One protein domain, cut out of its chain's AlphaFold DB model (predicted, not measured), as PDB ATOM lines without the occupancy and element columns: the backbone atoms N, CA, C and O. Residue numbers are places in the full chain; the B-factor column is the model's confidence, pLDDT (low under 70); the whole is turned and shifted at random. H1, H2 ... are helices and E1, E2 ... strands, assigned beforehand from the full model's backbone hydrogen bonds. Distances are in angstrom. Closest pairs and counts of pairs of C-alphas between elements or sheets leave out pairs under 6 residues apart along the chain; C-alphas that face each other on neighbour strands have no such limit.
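This is residues 5 to 173 and 186 to 217 of the 217 residues of the protein "Putative arginine/ornithine antiporter YvsH" of Listeria grandensis FSL F6-0971 (UniProt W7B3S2). Long helices make a loose, open frame: H4 runs the length of it, with H3 folded back along its first part and H6 crossing it nearer its other end, where the small hairpin E1 and E2 lies beyond H5. H1, H8 and the first half of H2 make a second group, and H7 is a long arm from the end of H6, whose residues 149 to 158 and 167 to 173 stand free. The printed part has 201 residues with eight named helices and two strands, in the order H1 H2 H3 H4 H5 E1 E2 H6 H7 H8, and is mostly helix; E1 and E2 form an antiparallel sheet. It is loose, with a radius of gyration of the C-alphas of 21.1 A and spans of 59 by 46 by 43 A.

H1, residues 9 to 16, begins at C-alpha 9 (79.010, -7.067, 26.126). H2, residues 19 to 46, is 40.4 A long, and H3 is residues 54 to 60. H4, residues 65 to 101, is 55.2 A long and begins at C-alpha 65 (78.469, -6.156, -16.760). H5 is residues 103 to 106, E1 residues 110 to 114 and E2 residues 117 to 120. H6, residues 121 to 142, measures 31.7 A, and H7, residues 145 to 173, measures 41.3 A. H8, residues 196 to 211, measures 22.3 A, has a kink of 28 degrees near residue 205 and ends at C-alpha 211 (80.918, -11.015, 15.467).

H1 touches H8, C-alphas 13 and 203 closest at 5.8 A, at a shallow tilt of 23 degrees, opposite ways. H2 touches H8 with residues 21 to 33 alone, C-alphas 25 and 204 closest at 4.8 A, at a steep tilt of 44 degrees. H3 and H4 form a helical hairpin, C-alphas 59 and 72 closest at 4.4 A, at a shallow tilt of 9 degrees. H4 touches H6 at a steep tilt of 54 degrees, C-alphas 91 and 130 closest at 5.8 A. H5 touches H6, C-alphas 105 and 122 closest at 4.0 A. In the hairpin E1 and E2, N 119 and O 112 are 2.8 A apart, within hydrogen-bond range. H6 and H7 only just touch, only at the corner, with 3 pairs of C-alphas within 8 A, 141 and 148 closest at 7.1 A. H2 and H4 are apart, as are H4 and H7. Every O i to N i+4 pair is within hydrogen-bond range in H2, H3 and H6, against 3 of 4 in H1, 31 of 33 in H4, 24 of 25 in H7 and 9 of 12 in H8; H5 is too short for such a pair.

The C-alphas farthest apart, of Asn 64 and Phe 172, are 61.1 A apart. Residues 174 to 185 are not printed, and C-alphas 173 and 186 are 23.8 A apart across this cut, in the link H7 to H8. Of the links printed whole, none is long. The mean pLDDT of the printed part is 86.2; residues 5 to 6, 145 to 148 and 216 to 217 are under 70.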
ATOM      1  N   GLY A   5      84.005  -4.345  21.530       61.78
ATOM      2  CA  GLY A   5      82.710  -4.535  22.182       61.78
ATOM      3  C   GLY A   5      82.733  -5.587  23.285       61.78
ATOM      4  O   GLY A   5      81.978  -5.478  24.241       61.78
ATOM      5  N   ILE A   6      83.641  -6.562  23.214       68.75
ATOM      6  CA  ILE A   6      83.599  -7.780  24.032       68.75
ATOM      7  C   ILE A   6      83.688  -7.552  25.552       68.75
ATOM      8  O   ILE A   6      83.140  -8.344  26.310       68.75
ATOM      9  N   PHE A   7      84.315  -6.459  26.000       73.75
ATOM     10  CA  PHE A   7      84.356  -6.087  27.421       73.75
ATOM     11  C   PHE A   7      83.107  -5.311  27.876       73.75
ATOM     12  O   PHE A   7      82.768  -5.366  29.055       73.75
ATOM     13  N   MET A   8      82.391  -4.641  26.962       76.94
ATOM     14  CA  MET A   8      81.086  -4.024  27.246       76.94
ATOM     15  C   MET A   8      79.938  -5.030  27.170       76.94
ATOM     16  O   MET A   8      78.921  -4.818  27.832       76.94
ATOM     17  N   LEU A   9      80.085  -6.102  26.379       83.38
ATOM     18  CA  LEU A   9      79.010  -7.067  26.126       83.38
ATOM     19  C   LEU A   9      78.344  -7.584  27.405       83.38
ATOM     20  O   LEU A   9      77.117  -7.568  27.427       83.38
ATOM     21  N   PRO A  10      79.066  -7.993  28.473       85.25
ATOM     22  CA  PRO A  10      78.405  -8.525  29.663       85.25
ATOM     23  C   PRO A  10      77.431  -7.521  30.283       85.25
ATOM     24  O   PRO A  10      76.304  -7.879  30.614       85.25
ATOM     25  N   ARG A  11      77.838  -6.249  30.375       85.88
ATOM     26  CA  ARG A  11      76.992  -5.174  30.898       85.88
ATOM     27  C   ARG A  11      75.819  -4.881  29.964       85.88
ATOM     28  O   ARG A  11      74.684  -4.861  30.416       85.88
ATOM     29  N   GLN A  12      76.091  -4.672  28.676       87.69
ATOM     30  CA  GLN A  12      75.056  -4.327  27.694       87.69
ATOM     31  C   GLN A  12      73.997  -5.426  27.567       87.69
ATOM     32  O   GLN A  12      72.822  -5.127  27.414       87.69
ATOM     33  N   MET A  13      74.400  -6.695  27.651       89.62
ATOM     34  CA  MET A  13      73.472  -7.824  27.618       89.62
ATOM     35  C   MET A  13      72.629  -7.911  28.887       89.62
ATOM     36  O   MET A  13      71.423  -8.120  28.785       89.62
ATOM     37  N   ALA A  14      73.241  -7.707  30.058       88.50
ATOM     38  CA  ALA A  14      72.527  -7.705  31.334       88.50
ATOM     39  C   ALA A  14      71.480  -6.580  31.431       88.50
ATOM     40  O   ALA A  14      70.486  -6.737  32.128       88.50
ATOM     41  N   GLU A  15      71.681  -5.464  30.722       88.69
ATOM     42  CA  GLU A  15      70.720  -4.352  30.662       88.69
ATOM     43  C   GLU A  15      69.495  -4.657  29.770       88.69
ATOM     44  O   GLU A  15      68.454  -4.031  29.952       88.69
ATOM     45  N   VAL A  16      69.581  -5.605  28.824       90.69
ATOM     46  CA  VAL A  16      68.534  -5.815  27.794       90.69
ATOM     47  C   VAL A  16      67.859  -7.189  27.824       90.69
ATOM     48  O   VAL A  16      66.838  -7.379  27.160       90.69
ATOM     49  N   ALA A  17      68.418  -8.168  28.540       93.50
ATOM     50  CA  ALA A  17      67.899  -9.531  28.560       93.50
ATOM     51  C   ALA A  17      68.231 -10.284  29.858       93.50
ATOM     52  O   ALA A  17      69.302 -10.130  30.440       93.50
ATOM     53  N   SER A  18      67.320 -11.172  30.257       93.50
ATOM     54  CA  SER A  18      67.553 -12.167  31.310       93.50
ATOM     55  C   SER A  18      68.593 -13.219  30.880       93.50
ATOM     56  O   SER A  18      68.824 -13.387  29.676       93.50
ATOM     57  N   PRO A  19      69.194 -13.987  31.815       92.56
ATOM     58  CA  PRO A  19      70.179 -15.024  31.489       92.56
ATOM     59  C   PRO A  19      69.729 -15.987  30.382       92.56
ATOM     60  O   PRO A  19      70.488 -16.261  29.450       92.56
ATOM     61  N   LEU A  20      68.476 -16.447  30.429       93.88
ATOM     62  CA  LEU A  20      67.902 -17.323  29.407       93.88
ATOM     63  C   LEU A  20      67.795 -16.613  28.047       93.88
ATOM     64  O   LEU A  20      68.160 -17.194  27.023       93.88
ATOM     65  N   GLY A  21      67.356 -15.350  28.025       94.69
ATOM     66  CA  GLY A  21      67.306 -14.537  26.806       94.69
ATOM     67  C   GLY A  21      68.687 -14.331  26.174       94.69
ATOM     68  O   GLY A  21      68.840 -14.491  24.962       94.69
ATOM     69  N   ILE A  22      69.709 -14.064  26.996       94.44
ATOM     70  CA  ILE A  22      71.104 -13.917  26.556       94.44
ATOM     71  C   ILE A  22      71.622 -15.224  25.942       94.44
ATOM     72  O   ILE A  22      72.209 -15.203  24.859       94.44
ATOM     73  N   MET A  23      71.391 -16.370  26.594       94.69
ATOM     74  CA  MET A  23      71.827 -17.674  26.077       94.69
ATOM     75  C   MET A  23      71.191 -18.002  24.724       94.69
ATOM     76  O   MET A  23      71.890 -18.411  23.796       94.69
ATOM     77  N   LEU A  24      69.877 -17.795  24.594       95.75
ATOM     78  CA  LEU A  24      69.171 -18.018  23.332       95.75
ATOM     79  C   LEU A  24      69.672 -17.079  22.229       95.75
ATOM     80  O   LEU A  24      69.857 -17.524  21.096       95.75
ATOM     81  N   ALA A  25      69.944 -15.813  22.555       94.69
ATOM     82  CA  ALA A  25      70.525 -14.866  21.612       94.69
ATOM     83  C   ALA A  25      71.905 -15.321  21.116       94.69
ATOM     84  O   ALA A  25      72.127 -15.323  19.910       94.69
ATOM     85  N   TRP A  26      72.793 -15.781  22.005       93.19
ATOM     86  CA  TRP A  26      74.112 -16.308  21.627       93.19
ATOM     87  C   TRP A  26      74.033 -17.546  20.737       93.19
ATOM     88  O   TRP A  26      74.796 -17.657  19.778       93.19
ATOM     89  N   ILE A  27      73.122 -18.475  21.035       95.56
ATOM     90  CA  ILE A  27      72.922 -19.664  20.198       95.56
ATOM     91  C   ILE A  27      72.433 -19.243  18.810       95.56
ATOM     92  O   ILE A  27      72.974 -19.705  17.803       95.56
ATOM     93  N   LEU A  28      71.449 -18.342  18.747       95.00
ATOM     94  CA  LEU A  28      70.885 -17.850  17.494       95.00
ATOM     95  C   LEU A  28      71.941 -17.132  16.641       95.00
ATOM     96  O   LEU A  28      72.152 -17.494  15.480       95.00
ATOM     97  N   THR A  29      72.620 -16.131  17.204       93.19
ATOM     98  CA  THR A  29      73.586 -15.318  16.455       93.19
ATOM     99  C   THR A  29      74.872 -16.071  16.173       93.19
ATOM    100  O   THR A  29      75.358 -16.013  15.046       93.19
ATOM    101  N   GLY A  30      75.372 -16.852  17.128       92.44
ATOM    102  CA  GLY A  30      76.535 -17.714  16.934       92.44
ATOM    103  C   GLY A  30      76.313 -18.734  15.817       92.44
ATOM    104  O   GLY A  30      77.172 -18.882  14.950       92.44
ATOM    105  N   THR A  31      75.141 -19.373  15.769       94.94
ATOM    106  CA  THR A  31      74.803 -20.306  14.681       94.94
ATOM    107  C   THR A  31      74.697 -19.581  13.341       94.94
ATOM    108  O   THR A  31      75.274 -20.037  12.356       94.94
ATOM    109  N   GLY A  32      74.012 -18.433  13.287       93.56
ATOM    110  CA  GLY A  32      73.885 -17.647  12.055       93.56
ATOM    111  C   GLY A  32      75.240 -17.200  11.500       93.56
ATOM    112  O   GLY A  32      75.524 -17.379  10.315       93.56
ATOM    113  N   VAL A  33      76.112 -16.688  12.367       92.19
ATOM    114  CA  VAL A  33      77.466 -16.256  12.003       92.19
ATOM    115  C   VAL A  33      78.334 -17.441  11.579       92.19
ATOM    116  O   VAL A  33      79.067 -17.331  10.595       92.19
ATOM    117  N   LEU A  34      78.222 -18.592  12.248       92.88
ATOM    118  CA  LEU A  34      78.912 -19.814  11.835       92.88
ATOM    119  C   LEU A  34      78.494 -20.242  10.423       92.88
ATOM    120  O   LEU A  34      79.355 -20.572   9.610       92.88
ATOM    121  N   MET A  35      77.198 -20.193  10.098       94.69
ATOM    122  CA  MET A  35      76.725 -20.496   8.742       94.69
ATOM    123  C   MET A  35      77.314 -19.529   7.706       94.69
ATOM    124  O   MET A  35      77.759 -19.971   6.648       94.69
ATOM    125  N   ILE A  36      77.385 -18.230   8.016       91.19
ATOM    126  CA  ILE A  36      78.015 -17.227   7.140       91.19
ATOM    127  C   ILE A  36      79.503 -17.542   6.929       91.19
ATOM    128  O   ILE A  36      79.978 -17.538   5.793       91.19
ATOM    129  N   ALA A  37      80.230 -17.873   7.997       90.19
ATOM    130  CA  ALA A  37      81.644 -18.238   7.919       90.19
ATOM    131  C   ALA A  37      81.872 -19.478   7.046       90.19
ATOM    132  O   ALA A  37      82.783 -19.498   6.219       90.19
ATOM    133  N   LEU A  38      81.018 -20.497   7.183       92.19
ATOM    134  CA  LEU A  38      81.071 -21.697   6.350       92.19
ATOM    135  C   LEU A  38      80.798 -21.382   4.875       92.19
ATOM    136  O   LEU A  38      81.453 -21.952   4.003       92.19
ATOM    137  N   VAL A  39      79.875 -20.461   4.582       91.12
ATOM    138  CA  VAL A  39      79.616 -20.002   3.208       91.12
ATOM    139  C   VAL A  39      80.848 -19.307   2.629       91.12
ATOM    140  O   VAL A  39      81.272 -19.672   1.531       91.12
ATOM    141  N   PHE A  40      81.461 -18.365   3.353       88.00
ATOM    142  CA  PHE A  40      82.679 -17.695   2.880       88.00
ATOM    143  C   PHE A  40      83.853 -18.660   2.721       88.00
ATOM    144  O   PHE A  40      84.520 -18.630   1.687       88.00
ATOM    145  N   GLY A  41      84.048 -19.583   3.665       89.06
ATOM    146  CA  GLY A  41      85.064 -20.628   3.548       89.06
ATOM    147  C   GLY A  41      84.853 -21.517   2.318       89.06
ATOM    148  O   GLY A  41      85.800 -21.806   1.588       89.06
ATOM    149  N   ASN A  42      83.609 -21.906   2.024       91.06
ATOM    150  CA  ASN A  42      83.299 -22.713   0.840       91.06
ATOM    151  C   ASN A  42      83.532 -21.932  -0.467       91.06
ATOM    152  O   ASN A  42      84.080 -22.473  -1.428       91.06
ATOM    153  N   LEU A  43      83.155 -20.650  -0.499       88.62
ATOM    154  CA  LEU A  43      83.386 -19.770  -1.647       88.62
ATOM    155  C   LEU A  43      84.878 -19.559  -1.925       88.62
ATOM    156  O   LEU A  43      85.280 -19.646  -3.088       88.62
ATOM    157  N   ALA A  44      85.689 -19.364  -0.883       86.94
ATOM    158  CA  ALA A  44      87.137 -19.203  -1.004       86.94
ATOM    159  C   ALA A  44      87.811 -20.446  -1.616       86.94
ATOM    160  O   ALA A  44      88.693 -20.323  -2.462       86.94
ATOM    161  N   VAL A  45      87.350 -21.652  -1.258       89.94
ATOM    162  CA  VAL A  45      87.861 -22.910  -1.838       89.94
ATOM    163  C   VAL A  45      87.405 -23.103  -3.288       89.94
ATOM    164  O   VAL A  45      88.176 -23.583  -4.116       89.94
ATOM    165  N   ARG A  46      86.158 -22.744  -3.623       90.06
ATOM    166  CA  ARG A  46      85.606 -22.929  -4.982       90.06
ATOM    167  C   ARG A  46      86.120 -21.917  -6.002       90.06
ATOM    168  O   ARG A  46      86.142 -22.228  -7.192       90.06
ATOM    169  N   ARG A  47      86.461 -20.705  -5.567       88.06
ATOM    170  CA  ARG A  47      86.935 -19.605  -6.421       88.06
ATOM    171  C   ARG A  47      88.211 -18.986  -5.840       88.06
ATOM    172  O   ARG A  47      88.180 -17.837  -5.403       88.06
ATOM    173  N   PRO A  48      89.333 -19.732  -5.836       85.81
ATOM    174  CA  PRO A  48      90.606 -19.244  -5.299       85.81
ATOM    175  C   PRO A  48      91.206 -18.104  -6.137       85.81
ATOM    176  O   PRO A  48      92.115 -17.416  -5.684       85.81
ATOM    177  N   ASP A  49      90.694 -17.887  -7.352       87.81
ATOM    178  CA  ASP A  49      91.013 -16.744  -8.210       87.81
ATOM    179  C   ASP A  49      90.541 -15.401  -7.623       87.81
ATOM    180  O   ASP A  49      91.041 -14.346  -8.014       87.81
ATOM    181  N   LEU A  50      89.593 -15.424  -6.681       85.06
ATOM    182  CA  LEU A  50      89.003 -14.237  -6.074       85.06
ATOM    183  C   LEU A  50      89.650 -13.932  -4.723       85.06
ATOM    184  O   LEU A  50      89.294 -14.500  -3.697       85.06
ATOM    185  N   THR A  51      90.605 -13.002  -4.723       77.19
ATOM    186  CA  THR A  51      91.432 -12.693  -3.541       77.19
ATOM    187  C   THR A  51      91.008 -11.431  -2.788       77.19
ATOM    188  O   THR A  51      91.543 -11.147  -1.722       77.19
ATOM    189  N   SER A  52      90.059 -10.650  -3.313       73.81
ATOM    190  CA  SER A  52      89.675  -9.348  -2.736       73.81
ATOM    191  C   SER A  52      88.518  -9.444  -1.730       73.81
ATOM    192  O   SER A  52      87.739  -8.502  -1.601       73.81
ATOM    193  N   GLY A  53      88.379 -10.585  -1.046       75.56
ATOM    194  CA  GLY A  53      87.374 -10.817  -0.003       75.56
ATOM    195  C   GLY A  53      85.943 -11.016  -0.519       75.56
ATOM    196  O   GLY A  53      85.699 -11.188  -1.718       75.56
ATOM    197  N   ALA A  54      84.971 -10.978   0.398       77.81
ATOM    198  CA  ALA A  54      83.548 -11.237   0.136       77.81
ATOM    199  C   ALA A  54      82.948 -10.376  -0.997       77.81
ATOM    200  O   ALA A  54      82.078 -10.824  -1.747       77.81
ATOM    201  N   GLN A  55      83.442  -9.149  -1.165       80.19
ATOM    202  CA  GLN A  55      82.989  -8.198  -2.179       80.19
ATOM    203  C   GLN A  55      83.309  -8.683  -3.601       80.19
ATOM    204  O   GLN A  55      82.534  -8.444  -4.528       80.19
ATOM    205  N   SER A  56      84.421  -9.404  -3.780       82.38
ATOM    206  CA  SER A  56      84.806  -9.967  -5.080       82.38
ATOM    207  C   SER A  56      83.886 -11.108  -5.514       82.38
ATOM    208  O   SER A  56      83.508 -11.185  -6.684       82.38
ATOM    209  N   HIS A  57      83.418 -11.922  -4.565       83.56
ATOM    210  CA  HIS A  57      82.410 -12.947  -4.827       83.56
ATOM    211  C   HIS A  57      81.061 -12.330  -5.226       83.56
ATOM    212  O   HIS A  57      80.421 -12.818  -6.155       83.56
ATOM    213  N   ALA A  58      80.650 -11.225  -4.589       82.06
ATOM    214  CA  ALA A  58      79.435 -10.496  -4.967       82.06
ATOM    215  C   ALA A  58      79.530  -9.886  -6.378       82.06
ATOM    216  O   ALA A  58      78.552  -9.883  -7.127       82.06
ATOM    217  N   PHE A  59      80.715  -9.403  -6.761       82.12
ATOM    218  CA  PHE A  59      80.984  -8.898  -8.105       82.12
ATOM    219  C   PHE A  59      80.883 -10.014  -9.158       82.12
ATOM    220  O   PHE A  59      80.208  -9.852 -10.172       82.12
ATOM    221  N   GLU A  60      81.494 -11.172  -8.915       84.69
ATOM    222  CA  GLU A  60      81.475 -12.304  -9.855       84.69
ATOM    223  C   GLU A  60      80.152 -13.079  -9.909       84.69
ATOM    224  O   GLU A  60      79.976 -13.926 -10.786       84.69
ATOM    225  N   LEU A  61      79.201 -12.783  -9.022       84.81
ATOM    226  CA  LEU A  61      77.893 -13.440  -9.005       84.81
ATOM    227  C   LEU A  61      77.058 -13.143 -10.264       84.81
ATOM    228  O   LEU A  61      76.247 -13.970 -10.679       84.81
ATOM    229  N   PHE A  62      77.237 -11.969 -10.879       85.12
ATOM    230  CA  PHE A  62      76.411 -11.515 -12.000       85.12
ATOM    231  C   PHE A  62      77.157 -11.577 -13.337       85.12
ATOM    232  O   PHE A  62      78.209 -10.969 -13.506       85.12
ATOM    233  N   GLY A  63      76.557 -12.225 -14.341       78.38
ATOM    234  CA  GLY A  63      77.103 -12.256 -15.706       78.38
ATOM    235  C   GLY A  63      76.921 -10.950 -16.492       78.38
ATOM    236  O   GLY A  63      77.703 -10.650 -17.391       78.38
ATOM    237  N   ASN A  64      75.909 -10.138 -16.161       89.31
ATOM    238  CA  ASN A  64      75.669  -8.856 -16.828       89.31
ATOM    239  C   ASN A  64      76.653  -7.785 -16.310       89.31
ATOM    240  O   ASN A  64      76.613  -7.477 -15.115       89.31
ATOM    241  N   PRO A  65      77.459  -7.134 -17.177       86.25
ATOM    242  CA  PRO A  65      78.469  -6.156 -16.760       86.25
ATOM    243  C   PRO A  65      77.935  -4.988 -15.921       86.25
ATOM    244  O   PRO A  65      78.644  -4.486 -15.046       86.25
ATOM    245  N   LYS A  66      76.693  -4.541 -16.159       88.06
ATOM    246  CA  LYS A  66      76.076  -3.447 -15.390       88.06
ATOM    247  C   LYS A  66      75.685  -3.902 -13.982       88.06
ATOM    248  O   LYS A  66      75.997  -3.208 -13.018       88.06
ATOM    249  N   LEU A  67      75.058  -5.076 -13.859       87.12
ATOM    250  CA  LEU A  67      74.666  -5.652 -12.563       87.12
ATOM    251  C   LEU A  67      75.886  -6.054 -11.732       87.12
ATOM    252  O   LEU A  67      75.922  -5.789 -10.538       87.12
ATOM    253  N   LYS A  68      76.915  -6.598 -12.384       88.19
ATOM    254  CA  LYS A  68      78.217  -6.923 -11.794       88.19
ATOM    255  C   LYS A  68      78.860  -5.708 -11.122       88.19
ATOM    256  O   LYS A  68      79.179  -5.751  -9.935       88.19
ATOM    257  N   ARG A  69      78.965  -4.584 -11.844       86.25
ATOM    258  CA  ARG A  69      79.480  -3.317 -11.287       86.25
ATOM    259  C   ARG A  69      78.611  -2.777 -10.155       86.25
ATOM    260  O   ARG A  69      79.160  -2.322  -9.158       86.25
ATOM    261  N   LEU A  70      77.286  -2.845 -10.291       89.06
ATOM    262  CA  LEU A  70      76.362  -2.380  -9.257       89.06
ATOM    263  C   LEU A  70      76.497  -3.192  -7.961       89.06
ATOM    264  O   LEU A  70      76.632  -2.608  -6.892       89.06
ATOM    265  N   ALA A  71      76.506  -4.523  -8.056       87.81
ATOM    266  CA  ALA A  71      76.623  -5.412  -6.905       87.81
ATOM    267  C   ALA A  71      77.958  -5.233  -6.172       87.81
ATOM    268  O   ALA A  71      77.974  -5.084  -4.950       87.81
ATOM    269  N   GLY A  72      79.068  -5.168  -6.917       86.38
ATOM    270  CA  GLY A  72      80.380  -4.880  -6.334       86.38
ATOM    271  C   GLY A  72      80.434  -3.504  -5.670       86.38
ATOM    272  O   GLY A  72      80.930  -3.385  -4.553       86.38
ATOM    273  N   PHE A  73      79.872  -2.473  -6.313       88.81
ATOM    274  CA  PHE A  73      79.815  -1.127  -5.741       88.81
ATOM    275  C   PHE A  73      79.033  -1.099  -4.426       88.81
ATOM    276  O   PHE A  73      79.553  -0.589  -3.439       88.81
ATOM    277  N   ILE A  74      77.827  -1.675  -4.390       90.50
ATOM    278  CA  ILE A  74      77.005  -1.719  -3.171       90.50
ATOM    279  C   ILE A  74      77.753  -2.457  -2.057       90.50
ATOM    280  O   ILE A  74      77.841  -1.940  -0.948       90.50
ATOM    281  N   ALA A  75      78.350  -3.618  -2.348       88.19
ATOM    282  CA  ALA A  75      79.085  -4.395  -1.351       88.19
ATOM    283  C   ALA A  75      80.270  -3.613  -0.758       88.19
ATOM    284  O   ALA A  75      80.418  -3.540   0.462       88.19
ATOM    285  N   VAL A  76      81.097  -2.993  -1.607       87.81
ATOM    286  CA  VAL A  76      82.256  -2.204  -1.162       87.81
ATOM    287  C   VAL A  76      81.817  -0.942  -0.421       87.81
ATOM    288  O   VAL A  76      82.369  -0.631   0.632       87.81
ATOM    289  N   TRP A  77      80.812  -0.231  -0.932       90.50
ATOM    290  CA  TRP A  77      80.297   0.992  -0.321       90.50
ATOM    291  C   TRP A  77      79.694   0.731   1.061       90.50
ATOM    292  O   TRP A  77      80.068   1.391   2.030       90.50
ATOM    293  N   SER A  78      78.810  -0.263   1.178       89.88
ATOM    294  CA  SER A  78      78.210  -0.649   2.457       89.88
ATOM    295  C   SER A  78      79.271  -1.088   3.462       89.88
ATOM    296  O   SER A  78      79.212  -0.679   4.620       89.88
ATOM    297  N   TYR A  79      80.276  -1.852   3.021       86.56
ATOM    298  CA  TYR A  79      81.400  -2.243   3.870       86.56
ATOM    299  C   TYR A  79      82.215  -1.034   4.349       86.56
ATOM    300  O   TYR A  79      82.599  -0.945   5.514       86.56
ATOM    301  N   TRP A  80      82.460  -0.064   3.470       89.00
ATOM    302  CA  TRP A  80      83.196   1.147   3.819       89.00
ATOM    303  C   TRP A  80      82.451   2.014   4.842       89.00
ATOM    304  O   TRP A  80      83.038   2.410   5.850       89.00
ATOM    305  N   VAL A  81      81.146   2.229   4.646       91.44
ATOM    306  CA  VAL A  81      80.290   2.958   5.598       91.44
ATOM    307  C   VAL A  81      80.210   2.230   6.945       91.44
ATOM    308  O   VAL A  81      80.303   2.869   7.995       91.44
ATOM    309  N   ALA A  82      80.094   0.898   6.937       88.00
ATOM    310  CA  ALA A  82      80.094   0.098   8.161       88.00
ATOM    311  C   ALA A  82      81.404   0.263   8.952       88.00
ATOM    312  O   ALA A  82      81.369   0.444  10.168       88.00
ATOM    313  N   ASN A  83      82.553   0.289   8.269       88.44
ATOM    314  CA  ASN A  83      83.853   0.500   8.909       88.44
ATOM    315  C   ASN A  83      83.999   1.889   9.536       88.44
ATOM    316  O   ASN A  83      84.612   2.023  10.594       88.44
ATOM    317  N   TRP A  84      83.426   2.929   8.929       90.12
ATOM    318  CA  TRP A  84      83.402   4.261   9.536       90.12
ATOM    319  C   TRP A  84      82.648   4.269  10.862       90.12
ATOM    320  O   TRP A  84      83.191   4.711  11.877       90.12
ATOM    321  N   ALA A  85      81.430   3.726  10.870       89.25
ATOM    322  CA  ALA A  85      80.631   3.603  12.085       89.25
ATOM    323  C   ALA A  85      81.330   2.720  13.134       89.25
ATOM    324  O   ALA A  85      81.366   3.067  14.317       89.25
ATOM    325  N   GLY A  86      81.952   1.621  12.696       87.00
ATOM    326  CA  GLY A  86      82.740   0.729  13.544       87.00
ATOM    327  C   GLY A  86      83.908   1.444  14.225       87.00
ATOM    328  O   GLY A  86      84.052   1.355  15.444       87.00
ATOM    329  N   ASN A  87      84.694   2.216  13.473       88.81
ATOM    330  CA  ASN A  87      85.817   2.984  14.016       88.81
ATOM    331  C   ASN A  87      85.367   4.033  15.037       88.81
ATOM    332  O   ASN A  87      85.981   4.151  16.100       88.81
ATOM    333  N   VAL A  88      84.274   4.752  14.754       89.31
ATOM    334  CA  VAL A  88      83.685   5.698  15.714       89.31
ATOM    335  C   VAL A  88      83.297   4.968  16.997       89.31
ATOM    336  O   VAL A  88      83.687   5.403  18.077       89.31
ATOM    337  N   SER A  89      82.609   3.831  16.882       86.12
ATOM    338  CA  SER A  89      82.174   3.033  18.030       86.12
ATOM    339  C   SER A  89      83.341   2.501  18.876       86.12
ATOM    340  O   SER A  89      83.289   2.517  20.108       86.12
ATOM    341  N   ILE A  90      84.435   2.068  18.240       85.94
ATOM    342  CA  ILE A  90      85.653   1.615  18.933       85.94
ATOM    343  C   ILE A  90      86.263   2.753  19.763       85.94
ATOM    344  O   ILE A  90      86.569   2.563  20.943       85.94
ATOM    345  N   ILE A  91      86.434   3.929  19.158       89.88
ATOM    346  CA  ILE A  91      87.104   5.068  19.796       89.88
ATOM    347  C   ILE A  91      86.238   5.662  20.915       89.88
ATOM    348  O   ILE A  91      86.755   5.971  21.992       89.88
ATOM    349  N   THR A  92      84.922   5.766  20.718       87.94
ATOM    350  CA  THR A  92      84.008   6.233  21.773       87.94
ATOM    351  C   THR A  92      83.913   5.236  22.923       87.94
ATOM    352  O   THR A  92      83.884   5.659  24.077       87.94
ATOM    353  N   SER A  93      83.957   3.929  22.646       86.25
ATOM    354  CA  SER A  93      84.033   2.899  23.692       86.25
ATOM    355  C   SER A  93      85.295   3.061  24.542       86.25
ATOM    356  O   SER A  93      85.221   3.007  25.768       86.25
ATOM    357  N   PHE A  94      86.447   3.326  23.911       87.25
ATOM    358  CA  PHE A  94      87.689   3.613  24.635       87.25
ATOM    359  C   PHE A  94      87.544   4.819  25.570       87.25
ATOM    360  O   PHE A  94      87.890   4.728  26.750       87.25
ATOM    361  N   ALA A  95      87.000   5.931  25.072       88.75
ATOM    362  CA  ALA A  95      86.778   7.111  25.902       88.75
ATOM    363  C   ALA A  95      85.771   6.841  27.037       88.75
ATOM    364  O   ALA A  95      85.956   7.327  28.153       88.75
ATOM    365  N   GLY A  96      84.765   5.996  26.785       86.62
ATOM    366  CA  GLY A  96      83.831   5.502  27.796       86.62
ATOM    367  C   GLY A  96      84.541   4.783  28.946       86.62
ATOM    368  O   GLY A  96      84.317   5.127  30.108       86.62
ATOM    369  N   TYR A  97      85.460   3.860  28.641       86.12
ATOM    370  CA  TYR A  97      86.284   3.190  29.658       86.12
ATOM    371  C   TYR A  97      87.198   4.168  30.401       86.12
ATOM    372  O   TYR A  97      87.330   4.088  31.621       86.12
ATOM    373  N   LEU A  98      87.803   5.121  29.687       88.88
ATOM    374  CA  LEU A  98      88.682   6.127  30.284       88.88
ATOM    375  C   LEU A  98      87.934   7.015  31.294       88.88
ATOM    376  O   LEU A  98      88.504   7.419  32.307       88.88
ATOM    377  N   SER A  99      86.645   7.263  31.058       87.62
ATOM    378  CA  SER A  99      85.800   8.092  31.923       87.62
ATOM    379  C   SER A  99      85.611   7.527  33.341       87.62
ATOM    380  O   SER A  99      85.359   8.295  34.270       87.62
ATOM    381  N   VAL A 100      85.806   6.215  33.530       86.81
ATOM    382  CA  VAL A 100      85.797   5.559  34.852       86.81
ATOM    383  C   VAL A 100      86.986   6.012  35.705       86.81
ATOM    384  O   VAL A 100      86.841   6.206  36.908       86.81
ATOM    385  N   PHE A 101      88.151   6.222  35.087       89.12
ATOM    386  CA  PHE A 101      89.376   6.651  35.774       89.12
ATOM    387  C   PHE A 101      89.507   8.172  35.865       89.12
ATOM    388  O   PHE A 101      90.128   8.685  36.794       89.12
ATOM    389  N   PHE A 102      88.917   8.899  34.913       91.06
ATOM    390  CA  PHE A 102      88.972  10.357  34.837       91.06
ATOM    391  C   PHE A 102      87.555  10.952  34.892       91.06
ATOM    392  O   PHE A 102      86.979  11.266  33.846       91.06
ATOM    393  N   PRO A 103      86.993  11.186  36.099       84.69
ATOM    394  CA  PRO A 103      85.629  11.695  36.276       84.69
ATOM    395  C   PRO A 103      85.350  13.035  35.584       84.69
ATOM    396  O   PRO A 103      84.200  13.349  35.288       84.69
ATOM    397  N   VAL A 104      86.394  13.814  35.274       87.19
ATOM    398  CA  VAL A 104      86.291  15.062  34.501       87.19
ATOM    399  C   VAL A 104      85.649  14.851  33.121       87.19
ATOM    400  O   VAL A 104      84.935  15.731  32.641       87.19
ATOM    401  N   LEU A 105      85.814  13.666  32.517       84.44
ATOM    402  CA  LEU A 105      85.172  13.287  31.250       84.44
ATOM    403  C   LEU A 105      83.648  13.135  31.379       84.44
ATOM    404  O   LEU A 105      82.936  13.282  30.391       84.44
ATOM    405  N   ASN A 106      83.138  12.903  32.591       85.31
ATOM    406  CA  ASN A 106      81.706  12.811  32.889       85.31
ATOM    407  C   ASN A 106      81.111  14.144  33.380       85.31
ATOM    408  O   ASN A 106      79.934  14.204  33.744       85.31
ATOM    409  N   SER A 107      81.905  15.222  33.407       84.88
ATOM    410  CA  SER A 107      81.437  16.522  33.883       84.88
ATOM    411  C   SER A 107      80.329  17.081  32.988       84.88
ATOM    412  O   SER A 107      80.516  17.295  31.787       84.88
ATOM    413  N   LYS A 108      79.179  17.370  33.607       81.94
ATOM    414  CA  LYS A 108      78.015  18.003  32.968       81.94
ATOM    415  C   LYS A 108      78.063  19.532  33.013       81.94
ATOM    416  O   LYS A 108      77.097  20.174  32.610       81.94
ATOM    417  N   THR A 109      79.149  20.124  33.513       82.56
ATOM    418  CA  THR A 109      79.313  21.581  33.532       82.56
ATOM    419  C   THR A 109      79.239  22.112  32.107       82.56
ATOM    420  O   THR A 109      80.013  21.690  31.252       82.56
ATOM    421  N   ILE A 110      78.292  23.009  31.846       83.38
ATOM    422  CA  ILE A 110      78.046  23.546  30.510       83.38
ATOM    423  C   ILE A 110      79.132  24.577  30.190       83.38
ATOM    424  O   ILE A 110      79.348  25.511  30.958       83.38
ATOM    425  N   VAL A 111      79.817  24.392  29.064       77.19
ATOM    426  CA  VAL A 111      80.824  25.336  28.541       77.19
ATOM    427  C   VAL A 111      80.183  26.288  27.548       77.19
ATOM    428  O   VAL A 111      80.508  27.471  27.504       77.19
ATOM    429  N   PHE A 112      79.284  25.758  26.724       77.12
ATOM    430  CA  PHE A 112      78.712  26.488  25.612       77.12
ATOM    431  C   PHE A 112      77.310  25.975  25.314       77.12
ATOM    432  O   PHE A 112      77.098  24.766  25.227       77.12
ATOM    433  N   THR A 113      76.362  26.885  25.122       77.25
ATOM    434  CA  THR A 113      74.998  26.549  24.711       77.25
ATOM    435  C   THR A 113      74.720  27.218  23.376       77.25
ATOM    436  O   THR A 113      74.836  28.436  23.257       77.25
ATOM    437  N   MET A 114      74.335  26.427  22.375       74.56
ATOM    438  CA  MET A 114      73.838  26.925  21.093       74.56
ATOM    439  C   MET A 114      72.438  26.360  20.850       74.56
ATOM    440  O   MET A 114      72.265  25.171  20.584       74.56
ATOM    441  N   GLY A 115      71.423  27.222  20.955       78.00
ATOM    442  CA  GLY A 115      70.022  26.823  20.808       78.00
ATOM    443  C   GLY A 115      69.610  25.777  21.851       78.00
ATOM    444  O   GLY A 115      69.790  25.989  23.046       78.00
ATOM    445  N   SER A 116      69.069  24.644  21.400       78.12
ATOM    446  CA  SER A 116      68.675  23.510  22.252       78.12
ATOM    447  C   SER A 116      69.837  22.595  22.666       78.12
ATOM    448  O   SER A 116      69.632  21.681  23.464       78.12
ATOM    449  N   TYR A 117      71.052  22.818  22.155       75.88
ATOM    450  CA  TYR A 117      72.213  21.979  22.445       75.88
ATOM    451  C   TYR A 117      73.118  22.639  23.486       75.88
ATOM    452  O   TYR A 117      73.639  23.736  23.278       75.88
ATOM    453  N   SER A 118      73.324  21.950  24.609       76.50
ATOM    454  CA  SER A 118      74.277  22.340  25.654       76.50
ATOM    455  C   SER A 118      75.502  21.434  25.587       76.50
ATOM    456  O   SER A 118      75.379  20.221  25.758       76.50
ATOM    457  N   LEU A 119      76.672  22.018  25.335       80.44
ATOM    458  CA  LEU A 119      77.951  21.319  25.303       80.44
ATOM    459  C   LEU A 119      78.575  21.321  26.702       80.44
ATOM    460  O   LEU A 119      78.950  22.372  27.232       80.44
ATOM    461  N   GLY A 120      78.698  20.134  27.292       85.88
ATOM    462  CA  GLY A 120      79.383  19.941  28.569       85.88
ATOM    463  C   GLY A 120      80.908  19.877  28.426       85.88
ATOM    464  O   GLY A 120      81.422  19.430  27.399       85.88
ATOM    465  N   VAL A 121      81.639  20.237  29.486       86.06
ATOM    466  CA  VAL A 121      83.104  20.063  29.580       86.06
ATOM    467  C   VAL A 121      83.478  18.614  29.267       86.06
ATOM    468  O   VAL A 121      84.381  18.367  28.470       86.06
ATOM    469  N   GLY A 122      82.749  17.652  29.841       86.19
ATOM    470  CA  GLY A 122      83.005  16.231  29.632       86.19
ATOM    471  C   GLY A 122      82.864  15.796  28.171       86.19
ATOM    472  O   GLY A 122      83.712  15.070  27.655       86.19
ATOM    473  N   GLN A 123      81.849  16.305  27.464       88.06
ATOM    474  CA  GLN A 123      81.634  16.014  26.042       88.06
ATOM    475  C   GLN A 123      82.756  16.591  25.173       88.06
ATOM    476  O   GLN A 123      83.258  15.900  24.287       88.06
ATOM    477  N   LEU A 124      83.187  17.825  25.456       89.12
ATOM    478  CA  LEU A 124      84.301  18.456  24.749       89.12
ATOM    479  C   LEU A 124      85.608  17.681  24.963       89.12
ATOM    480  O   LEU A 124      86.310  17.375  24.001       89.12
ATOM    481  N   LEU A 125      85.921  17.315  26.208       90.12
ATOM    482  CA  LEU A 125      87.120  16.533  26.521       90.12
ATOM    483  C   LEU A 125      87.080  15.147  25.870       90.12
ATOM    484  O   LEU A 125      88.076  14.714  25.296       90.12
ATOM    485  N   THR A 126      85.924  14.483  25.893       90.62
ATOM    486  CA  THR A 126      85.719  13.197  25.213       90.62
ATOM    487  C   THR A 126      85.967  13.334  23.712       90.62
ATOM    488  O   THR A 126      86.697  12.530  23.137       90.62
ATOM    489  N   PHE A 127      85.439  14.384  23.076       91.75
ATOM    490  CA  PHE A 127      85.679  14.667  21.661       91.75
ATOM    491  C   PHE A 127      87.169  14.867  21.348       91.75
ATOM    492  O   PHE A 127      87.669  14.313  20.365       91.75
ATOM    493  N   LEU A 128      87.894  15.607  22.192       93.31
ATOM    494  CA  LEU A 128      89.336  15.816  22.031       93.31
ATOM    495  C   LEU A 128      90.119  14.506  22.168       93.31
ATOM    496  O   LEU A 128      90.949  14.211  21.311       93.31
ATOM    497  N   VAL A 129      89.824  13.693  23.187       93.50
ATOM    498  CA  VAL A 129      90.452  12.374  23.381       93.50
ATOM    499  C   VAL A 129      90.199  11.471  22.173       93.50
ATOM    500  O   VAL A 129      91.144  10.912  21.618       93.50
ATOM    501  N   CYS A 130      88.949  11.371  21.719       93.88
ATOM    502  CA  CYS A 130      88.588  10.578  20.546       93.88
ATOM    503  C   CYS A 130      89.324  11.053  19.283       93.88
ATOM    504  O   CYS A 130      89.852  10.236  18.528       93.88
ATOM    505  N   SER A 131      89.399  12.368  19.071       94.69
ATOM    506  CA  SER A 131      90.076  12.962  17.915       94.69
ATOM    507  C   SER A 131      91.582  12.694  17.936       94.69
ATOM    508  O   SER A 131      92.151  12.302  16.917       94.69
ATOM    509  N   LEU A 132      92.226  12.850  19.097       94.56
ATOM    510  CA  LEU A 132      93.648  12.554  19.278       94.56
ATOM    511  C   LEU A 132      93.957  11.079  19.005       94.56
ATOM    512  O   LEU A 132      94.938  10.779  18.327       94.56
ATOM    513  N   LEU A 133      93.112  10.161  19.480       91.56
ATOM    514  CA  LEU A 133      93.274   8.727  19.228       91.56
ATOM    515  C   LEU A 133      93.112   8.382  17.748       91.56
ATOM    516  O   LEU A 133      93.932   7.640  17.211       91.56
ATOM    517  N   LEU A 134      92.093   8.937  17.082       92.56
ATOM    518  CA  LEU A 134      91.852   8.709  15.656       92.56
ATOM    519  C   LEU A 134      93.074   9.107  14.820       92.56
ATOM    520  O   LEU A 134      93.583   8.308  14.030       92.56
ATOM    521  N   TRP A 135      93.567  10.331  15.019       93.25
ATOM    522  CA  TRP A 135      94.736  10.827  14.298       93.25
ATOM    523  C   TRP A 135      96.016  10.101  14.703       93.25
ATOM    524  O   TRP A 135      96.832   9.802  13.837       93.25
ATOM    525  N   GLY A 136      96.173   9.740  15.979       90.31
ATOM    526  CA  GLY A 136      97.303   8.940  16.449       90.31
ATOM    527  C   GLY A 136      97.394   7.589  15.737       90.31
ATOM    528  O   GLY A 136      98.452   7.240  15.214       90.31
ATOM    529  N   VAL A 137      96.279   6.860  15.633       86.12
ATOM    530  CA  VAL A 137      96.223   5.589  14.891       86.12
ATOM    531  C   VAL A 137      96.486   5.809  13.399       86.12
ATOM    532  O   VAL A 137      97.246   5.050  12.801       86.12
ATOM    533  N   CYS A 138      95.927   6.867  12.804       89.12
ATOM    534  CA  CYS A 138      96.178   7.223  11.405       89.12
ATOM    535  C   CYS A 138      97.678   7.439  11.130       89.12
ATOM    536  O   CYS A 138      98.232   6.852  10.201       89.12
ATOM    537  N   LEU A 139      98.362   8.208  11.983       89.12
ATOM    538  CA  LEU A 139      99.798   8.469  11.862       89.12
ATOM    539  C   LEU A 139     100.635   7.190  11.995       89.12
ATOM    540  O   LEU A 139     101.580   7.009  11.230       89.12
ATOM    541  N   ILE A 140     100.271   6.286  12.911       84.44
ATOM    542  CA  ILE A 140     100.943   4.983  13.060       84.44
ATOM    543  C   ILE A 140     100.809   4.157  11.777       84.44
ATOM    544  O   ILE A 140     101.790   3.578  11.316       84.44
ATOM    545  N   ILE A 141      99.615   4.119  11.177       83.31
ATOM    546  CA  ILE A 141      99.367   3.357   9.945       83.31
ATOM    547  C   ILE A 141     100.177   3.930   8.775       83.31
ATOM    548  O   ILE A 141     100.764   3.164   8.009       83.31
ATOM    549  N   ILE A 142     100.264   5.259   8.659       86.88
ATOM    550  CA  ILE A 142     101.040   5.932   7.602       86.88
ATOM    551  C   ILE A 142     102.545   5.632   7.724       86.88
ATOM    552  O   ILE A 142     103.236   5.551   6.710       86.88
ATOM    553  N   GLN A 143     103.060   5.430   8.939       80.56
ATOM    554  CA  GLN A 143     104.482   5.151   9.191       80.56
ATOM    555  C   GLN A 143     104.908   3.701   8.884       80.56
ATOM    556  O   GLN A 143     106.104   3.408   8.889       80.56
ATOM    557  N   GLY A 144     103.968   2.803   8.573       75.25
ATOM    558  CA  GLY A 144     104.257   1.469   8.041       75.25
ATOM    559  C   GLY A 144     103.643   0.304   8.824       75.25
ATOM    560  O   GLY A 144     103.441   0.338  10.035       75.25
ATOM    561  N   VAL A 145     103.376  -0.788   8.101       67.56
ATOM    562  CA  VAL A 145     102.596  -1.947   8.581       67.56
ATOM    563  C   VAL A 145     103.390  -2.861   9.534       67.56
ATOM    564  O   VAL A 145     102.798  -3.614  10.307       67.56
ATOM    565  N   SER A 146     104.729  -2.783   9.552       66.75
ATOM    566  CA  SER A 146     105.560  -3.652  10.407       66.75
ATOM    567  C   SER A 146     105.370  -3.372  11.905       66.75
ATOM    568  O   SER A 146     105.334  -4.307  12.706       66.75
ATOM    569  N   GLY A 147     105.170  -2.105  12.291       65.06
ATOM    570  CA  GLY A 147     104.864  -1.721  13.672       65.06
ATOM    571  C   GLY A 147     103.474  -2.183  14.123       65.06
ATOM    572  O   GLY A 147     103.297  -2.608  15.269       65.06
ATOM    573  N   ALA A 148     102.501  -2.188  13.206       67.50
ATOM    574  CA  ALA A 148     101.119  -2.566  13.491       67.50
ATOM    575  C   ALA A 148     100.982  -4.038  13.920       67.50
ATOM    576  O   ALA A 148     100.212  -4.345  14.832       67.50
ATOM    577  N   GLY A 149     101.773  -4.944  13.331       75.19
ATOM    578  CA  GLY A 149     101.754  -6.369  13.683       75.19
ATOM    579  C   GLY A 149     102.148  -6.641  15.140       75.19
ATOM    580  O   GLY A 149     101.463  -7.386  15.845       75.19
ATOM    581  N   ARG A 150     103.208  -5.985  15.637       77.25
ATOM    582  CA  ARG A 150     103.672  -6.150  17.027       77.25
ATOM    583  C   ARG A 150     102.674  -5.581  18.036       77.25
ATOM    584  O   ARG A 150     102.415  -6.217  19.058       77.25
ATOM    585  N   ILE A 151     102.098  -4.417  17.739       79.88
ATOM    586  CA  ILE A 151     101.053  -3.802  18.572       79.88
ATOM    587  C   ILE A 151      99.832  -4.724  18.646       79.88
ATOM    588  O   ILE A 151      99.312  -4.956  19.736       79.88
ATOM    589  N   ASN A 152      99.414  -5.306  17.518       82.38
ATOM    590  CA  ASN A 152      98.287  -6.234  17.479       82.38
ATOM    591  C   ASN A 152      98.544  -7.495  18.323       82.38
ATOM    592  O   ASN A 152      97.680  -7.910  19.095       82.38
ATOM    593  N   PHE A 153      99.748  -8.072  18.247       84.12
ATOM    594  CA  PHE A 153     100.107  -9.226  19.074       84.12
ATOM    595  C   PHE A 153     100.026  -8.911  20.576       84.12
ATOM    596  O   PHE A 153      99.360  -9.630  21.320       84.12
ATOM    597  N   ILE A 154     100.635  -7.802  21.015       86.88
ATOM    598  CA  ILE A 154     100.595  -7.366  22.421       86.88
ATOM    599  C   ILE A 154      99.152  -7.094  22.859       86.88
ATOM    600  O   ILE A 154      98.728  -7.563  23.916       86.88
ATOM    601  N   ALA A 155      98.374  -6.388  22.036       84.38
ATOM    602  CA  ALA A 155      96.971  -6.104  22.317       84.38
ATOM    603  C   ALA A 155      96.141  -7.392  22.433       84.38
ATOM    604  O   ALA A 155      95.275  -7.493  23.300       84.38
ATOM    605  N   THR A 156      96.411  -8.392  21.595       86.00
ATOM    606  CA  THR A 156      95.725  -9.690  21.630       86.00
ATOM    607  C   THR A 156      96.076 -10.468  22.896       86.00
ATOM    608  O   THR A 156      95.174 -10.956  23.575       86.00
ATOM    609  N   ALA A 157      97.356 -10.517  23.273       88.94
ATOM    610  CA  ALA A 157      97.794 -11.138  24.522       88.94
ATOM    611  C   ALA A 157      97.159 -10.459  25.749       88.94
ATOM    612  O   ALA A 157      96.596 -11.138  26.606       88.94
ATOM    613  N   ALA A 158      97.165  -9.123  25.800       88.44
ATOM    614  CA  ALA A 158      96.533  -8.357  26.874       88.44
ATOM    615  C   ALA A 158      95.025  -8.642  26.981       88.44
ATOM    616  O   ALA A 158      94.512  -8.815  28.086       88.44
ATOM    617  N   LYS A 159      94.321  -8.761  25.845       86.12
ATOM    618  CA  LYS A 159      92.897  -9.135  25.819       86.12
ATOM    619  C   LYS A 159      92.662 -10.519  26.423       86.12
ATOM    620  O   LYS A 159      91.778 -10.666  27.261       86.12
ATOM    621  N   ILE A 160      93.458 -11.513  26.026       89.06
ATOM    622  CA  ILE A 160      93.347 -12.891  26.537       89.06
ATOM    623  C   ILE A 160      93.582 -12.924  28.051       89.06
ATOM    624  O   ILE A 160      92.806 -13.543  28.776       89.06
ATOM    625  N   ILE A 161      94.603 -12.212  28.538       90.81
ATOM    626  CA  ILE A 161      94.882 -12.093  29.975       90.81
ATOM    627  C   ILE A 161      93.701 -11.441  30.703       90.81
ATOM    628  O   ILE A 161      93.272 -11.943  31.740       90.81
ATOM    629  N   GLY A 162      93.140 -10.362  30.146       88.00
ATOM    630  CA  GLY A 162      91.964  -9.693  30.701       88.00
ATOM    631  C   GLY A 162      90.756 -10.625  30.827       88.00
ATOM    632  O   GLY A 162      90.097 -10.630  31.865       88.00
ATOM    633  N   PHE A 163      90.498 -11.468  29.823       86.06
ATOM    634  CA  PHE A 163      89.437 -12.476  29.906       86.06
ATOM    635  C   PHE A 163      89.701 -13.537  30.950       86.06
ATOM    636  O   PHE A 163      88.796 -13.888  31.702       86.06
ATOM    637  N   PHE A 164      90.927 -14.049  30.994       90.25
ATOM    638  CA  PHE A 164      91.289 -15.047  31.982       90.25
ATOM    639  C   PHE A 164      91.075 -14.500  33.398       90.25
ATOM    640  O   PHE A 164      90.441 -15.157  34.222       90.25
ATOM    641  N   LEU A 165      91.501 -13.259  33.650       91.00
ATOM    642  CA  LEU A 165      91.265 -12.577  34.919       91.00
ATOM    643  C   LEU A 165      89.769 -12.398  35.204       91.00
ATOM    644  O   LEU A 165      89.337 -12.684  36.316       91.00
ATOM    645  N   PHE A 166      88.970 -11.981  34.217       87.50
ATOM    646  CA  PHE A 166      87.519 -11.854  34.375       87.50
ATOM    647  C   PHE A 166      86.850 -13.187  34.733       87.50
ATOM    648  O   PHE A 166      86.009 -13.215  35.626       87.50
ATOM    649  N   ILE A 167      87.242 -14.293  34.092       89.62
ATOM    650  CA  ILE A 167      86.716 -15.631  34.396       89.62
ATOM    651  C   ILE A 167      87.087 -16.035  35.823       89.62
ATOM    652  O   ILE A 167      86.220 -16.460  36.579       89.62
ATOM    653  N   VAL A 168      88.355 -15.872  36.210       93.62
ATOM    654  CA  VAL A 168      88.828 -16.210  37.560       93.62
ATOM    655  C   VAL A 168      88.082 -15.389  38.612       93.62
ATOM    656  O   VAL A 168      87.496 -15.962  39.525       93.62
ATOM    657  N   VAL A 169      88.043 -14.062  38.463       91.62
ATOM    658  CA  VAL A 169      87.304 -13.177  39.379       91.62
ATOM    659  C   VAL A 169      85.824 -13.543  39.396       91.62
ATOM    660  O   VAL A 169      85.249 -13.638  40.472       91.62
ATOM    661  N   GLY A 170      85.225 -13.805  38.235       88.38
ATOM    662  CA  GLY A 170      83.838 -14.236  38.111       88.38
ATOM    663  C   GLY A 170      83.550 -15.498  38.917       88.38
ATOM    664  O   GLY A 170      82.602 -15.504  39.685       88.38
ATOM    665  N   LEU A 171      84.393 -16.530  38.834       89.75
ATOM    666  CA  LEU A 171      84.203 -17.778  39.584       89.75
ATOM    667  C   LEU A 171      84.253 -17.586  41.110       89.75
ATOM    668  O   LEU A 171      83.528 -18.274  41.822       89.75
ATOM    669  N   PHE A 172      85.081 -16.662  41.610       92.56
ATOM    670  CA  PHE A 172      85.200 -16.394  43.051       92.56
ATOM    671  C   PHE A 172      84.212 -15.339  43.571       92.56
ATOM    672  O   PHE A 172      83.827 -15.387  44.737       92.56
ATOM    673  N   ALA A 173      83.810 -14.382  42.734       90.00
ATOM    674  CA  ALA A 173      82.863 -13.326  43.083       90.00
ATOM    675  C   ALA A 173      81.401 -13.728  42.829       90.00
ATOM    676  O   ALA A 173      80.489 -13.051  43.306       90.00
ATOM    677  N   VAL A 186      62.255  -8.008  31.336       86.50
ATOM    678  CA  VAL A 186      63.122  -6.824  31.412       86.50
ATOM    679  C   VAL A 186      62.265  -5.609  31.110       86.50
ATOM    680  O   VAL A 186      61.571  -5.592  30.096       86.50
ATOM    681  N   VAL A 187      62.302  -4.612  31.986       84.50
ATOM    682  CA  VAL A 187      61.541  -3.372  31.823       84.50
ATOM    683  C   VAL A 187      62.469  -2.306  31.263       84.50
ATOM    684  O   VAL A 187      63.500  -2.010  31.865       84.50
ATOM    685  N   ASP A 188      62.120  -1.740  30.112       80.19
ATOM    686  CA  ASP A 188      62.874  -0.614  29.557       80.19
ATOM    687  C   ASP A 188      62.602   0.675  30.353       80.19
ATOM    688  O   ASP A 188      61.648   0.789  31.123       80.19
ATOM    689  N   THR A 189      63.423   1.691  30.123       76.19
ATOM    690  CA  THR A 189      63.300   3.067  30.618       76.19
ATOM    691  C   THR A 189      61.913   3.692  30.417       76.19
ATOM    692  O   THR A 189      61.531   4.584  31.172       76.19
ATOM    693  N   SER A 190      61.142   3.199  29.443       77.94
ATOM    694  CA  SER A 190      59.758   3.611  29.167       77.94
ATOM    695  C   SER A 190      58.697   2.867  29.997       77.94
ATOM    696  O   SER A 190      57.506   3.116  29.825       77.94
ATOM    697  N   GLY A 191      59.095   1.932  30.868       79.06
ATOM    698  CA  GLY A 191      58.181   1.108  31.668       79.06
ATOM    699  C   GLY A 191      57.547  -0.065  30.910       79.06
ATOM    700  O   GLY A 191      56.655  -0.719  31.442       79.06
ATOM    701  N   LEU A 192      57.976  -0.329  29.672       83.06
ATOM    702  CA  LEU A 192      57.475  -1.434  28.853       83.06
ATOM    703  C   LEU A 192      58.200  -2.731  29.205       83.06
ATOM    704  O   LEU A 192      59.430  -2.775  29.226       83.06
ATOM    705  N   GLU A 193      57.433  -3.793  29.442       85.62
ATOM    706  CA  GLU A 193      57.981  -5.121  29.701       85.62
ATOM    707  C   GLU A 193      58.315  -5.847  28.395       85.62
ATOM    708  O   GLU A 193      57.471  -6.050  27.517       85.62
ATOM    709  N   HIS A 194      59.558  -6.301  28.286       86.88
ATOM    710  CA  HIS A 194      60.030  -7.105  27.175       86.88
ATOM    711  C   HIS A 194      59.908  -8.591  27.512       86.88
ATOM    712  O   HIS A 194      60.638  -9.135  28.349       86.88
ATOM    713  N   GLY A 195      59.004  -9.269  26.802       90.94
ATOM    714  CA  GLY A 195      58.911 -10.727  26.804       90.94
ATOM    715  C   GLY A 195      60.158 -11.394  26.209       90.94
ATOM    716  O   GLY A 195      61.002 -10.743  25.589       90.94
ATOM    717  N   LEU A 196      60.258 -12.717  26.355       92.62
ATOM    718  CA  LEU A 196      61.459 -13.474  25.985       92.62
ATOM    719  C   LEU A 196      61.930 -13.227  24.541       92.62
ATOM    720  O   LEU A 196      63.107 -12.970  24.320       92.62
ATOM    721  N   LEU A 197      61.027 -13.258  23.556       92.62
ATOM    722  CA  LEU A 197      61.398 -13.056  22.149       92.62
ATOM    723  C   LEU A 197      61.998 -11.662  21.901       92.62
ATOM    724  O   LEU A 197      62.953 -11.523  21.138       92.62
ATOM    725  N   SER A 198      61.464 -10.637  22.571       92.88
ATOM    726  CA  SER A 198      61.993  -9.276  22.480       92.88
ATOM    727  C   SER A 198      63.370  -9.175  23.130       92.88
ATOM    728  O   SER A 198      64.250  -8.549  22.552       92.88
ATOM    729  N   GLN A 199      63.577  -9.821  24.284       93.94
ATOM    730  CA  GLN A 199      64.890  -9.888  24.932       93.94
ATOM    731  C   GLN A 199      65.918 -10.578  24.031       93.94
ATOM    732  O   GLN A 199      67.024 -10.072  23.858       93.94
ATOM    733  N   VAL A 200      65.541 -11.702  23.410       95.38
ATOM    734  CA  VAL A 200      66.401 -12.422  22.461       95.38
ATOM    735  C   VAL A 200      66.756 -11.533  21.274       95.38
ATOM    736  O   VAL A 200      67.914 -11.511  20.874       95.38
ATOM    737  N   ASN A 201      65.804 -10.772  20.727       93.81
ATOM    738  CA  ASN A 201      66.069  -9.849  19.622       93.81
ATOM    739  C   ASN A 201      67.047  -8.730  20.028       93.81
ATOM    740  O   ASN A 201      68.067  -8.539  19.364       93.81
ATOM    741  N   SER A 202      66.794  -8.055  21.153       92.00
ATOM    742  CA  SER A 202      67.663  -6.987  21.660       92.00
ATOM    743  C   SER A 202      69.074  -7.496  21.963       92.00
ATOM    744  O   SER A 202      70.062  -6.904  21.525       92.00
ATOM    745  N   ALA A 203      69.189  -8.640  22.642       93.56
ATOM    746  CA  ALA A 203      70.476  -9.273  22.910       93.56
ATOM    747  C   ALA A 203      71.157  -9.761  21.620       93.56
ATOM    748  O   ALA A 203      72.377  -9.649  21.503       93.56
ATOM    749  N   ALA A 204      70.403 -10.236  20.621       93.00
ATOM    750  CA  ALA A 204      70.955 -10.643  19.330       93.00
ATOM    751  C   ALA A 204      71.636  -9.465  18.617       93.00
ATOM    752  O   ALA A 204      72.756  -9.621  18.130       93.00
ATOM    753  N   ILE A 205      71.033  -8.272  18.635       90.19
ATOM    754  CA  ILE A 205      71.638  -7.052  18.073       90.19
ATOM    755  C   ILE A 205      72.973  -6.735  18.767       90.19
ATOM    756  O   ILE A 205      73.969  -6.464  18.093       90.19
ATOM    757  N   VAL A 206      73.023  -6.842  20.100       88.69
ATOM    758  CA  VAL A 206      74.255  -6.631  20.882       88.69
ATOM    759  C   VAL A 206      75.313  -7.696  20.559       88.69
ATOM    760  O   VAL A 206      76.471  -7.360  20.310       88.69
ATOM    761  N   THR A 207      74.939  -8.982  20.500       88.56
ATOM    762  CA  THR A 207      75.873 -10.071  20.146       88.56
ATOM    763  C   THR A 207      76.409  -9.947  18.718       88.56
ATOM    764  O   THR A 207      77.573 -10.263  18.490       88.56
ATOM    765  N   LEU A 208      75.613  -9.462  17.758       86.62
ATOM    766  CA  LEU A 208      76.037  -9.335  16.362       86.62
ATOM    767  C   LEU A 208      77.263  -8.424  16.237       86.62
ATOM    768  O   LEU A 208      78.184  -8.735  15.486       86.62
ATOM    769  N   TRP A 209      77.325  -7.351  17.033       82.62
ATOM    770  CA  TRP A 209      78.493  -6.472  17.086       82.62
ATOM    771  C   TRP A 209      79.770  -7.231  17.488       82.62
ATOM    772  O   TRP A 209      80.838  -6.986  16.928       82.62
ATOM    773  N   ALA A 210      79.675  -8.216  18.383       82.44
ATOM    774  CA  ALA A 210      80.817  -9.046  18.772       82.44
ATOM    775  C   ALA A 210      81.407  -9.854  17.603       82.44
ATOM    776  O   ALA A 210      82.598 -10.171  17.613       82.44
ATOM    777  N   PHE A 211      80.572 -10.185  16.616       83.12
ATOM    778  CA  PHE A 211      80.918 -11.015  15.467       83.12
ATOM    779  C   PHE A 211      81.311 -10.224  14.214       83.12
ATOM    780  O   PHE A 211      81.781 -10.830  13.249       83.12
ATOM    781  N   ILE A 212      81.163  -8.895  14.220       81.75
ATOM    782  CA  ILE A 212      81.618  -8.044  13.113       81.75
ATOM    783  C   ILE A 212      83.125  -8.237  12.901       81.75
ATOM    784  O   ILE A 212      83.914  -8.238  13.854       81.75
ATOM    785  N   GLY A 213      83.521  -8.387  11.638       78.81
ATOM    786  CA  GLY A 213      84.895  -8.654  11.229       78.81
ATOM    787  C   GLY A 213      85.149 -10.115  10.864       78.81
ATOM    788  O   GLY A 213      86.235 -10.426  10.389       78.81
ATOM    789  N   ILE A 214      84.184 -11.028  11.021       79.69
ATOM    790  CA  ILE A 214      84.349 -12.408  10.534       79.69
ATOM    791  C   ILE A 214      84.628 -12.473   9.025       79.69
ATOM    792  O   ILE A 214      85.311 -13.375   8.565       79.69
ATOM    793  N   GLU A 215      84.161 -11.481   8.272       75.44
ATOM    794  CA  GLU A 215      84.416 -11.289   6.846       75.44
ATOM    795  C   GLU A 215      85.861 -10.875   6.507       75.44
ATOM    796  O   GLU A 215      86.232 -10.864   5.336       75.44
ATOM    797  N   SER A 216      86.654 -10.494   7.515       65.56
ATOM    798  CA  SER A 216      88.063 -10.094   7.380       65.56
ATOM    799  C   SER A 216      89.052 -11.199   7.775       65.56
ATOM    800  O   SER A 216      90.259 -10.965   7.713       65.56
ATOM    801  N   ALA A 217      88.553 -12.349   8.246       53.69
ATOM    802  CA  ALA A 217      89.344 -13.512   8.652       53.69
ATOM    803  C   ALA A 217      89.509 -14.501   7.493       53.69
ATOM    804  O   ALA A 217      90.622 -15.060   7.385       53.69
TER     805      ALA A 217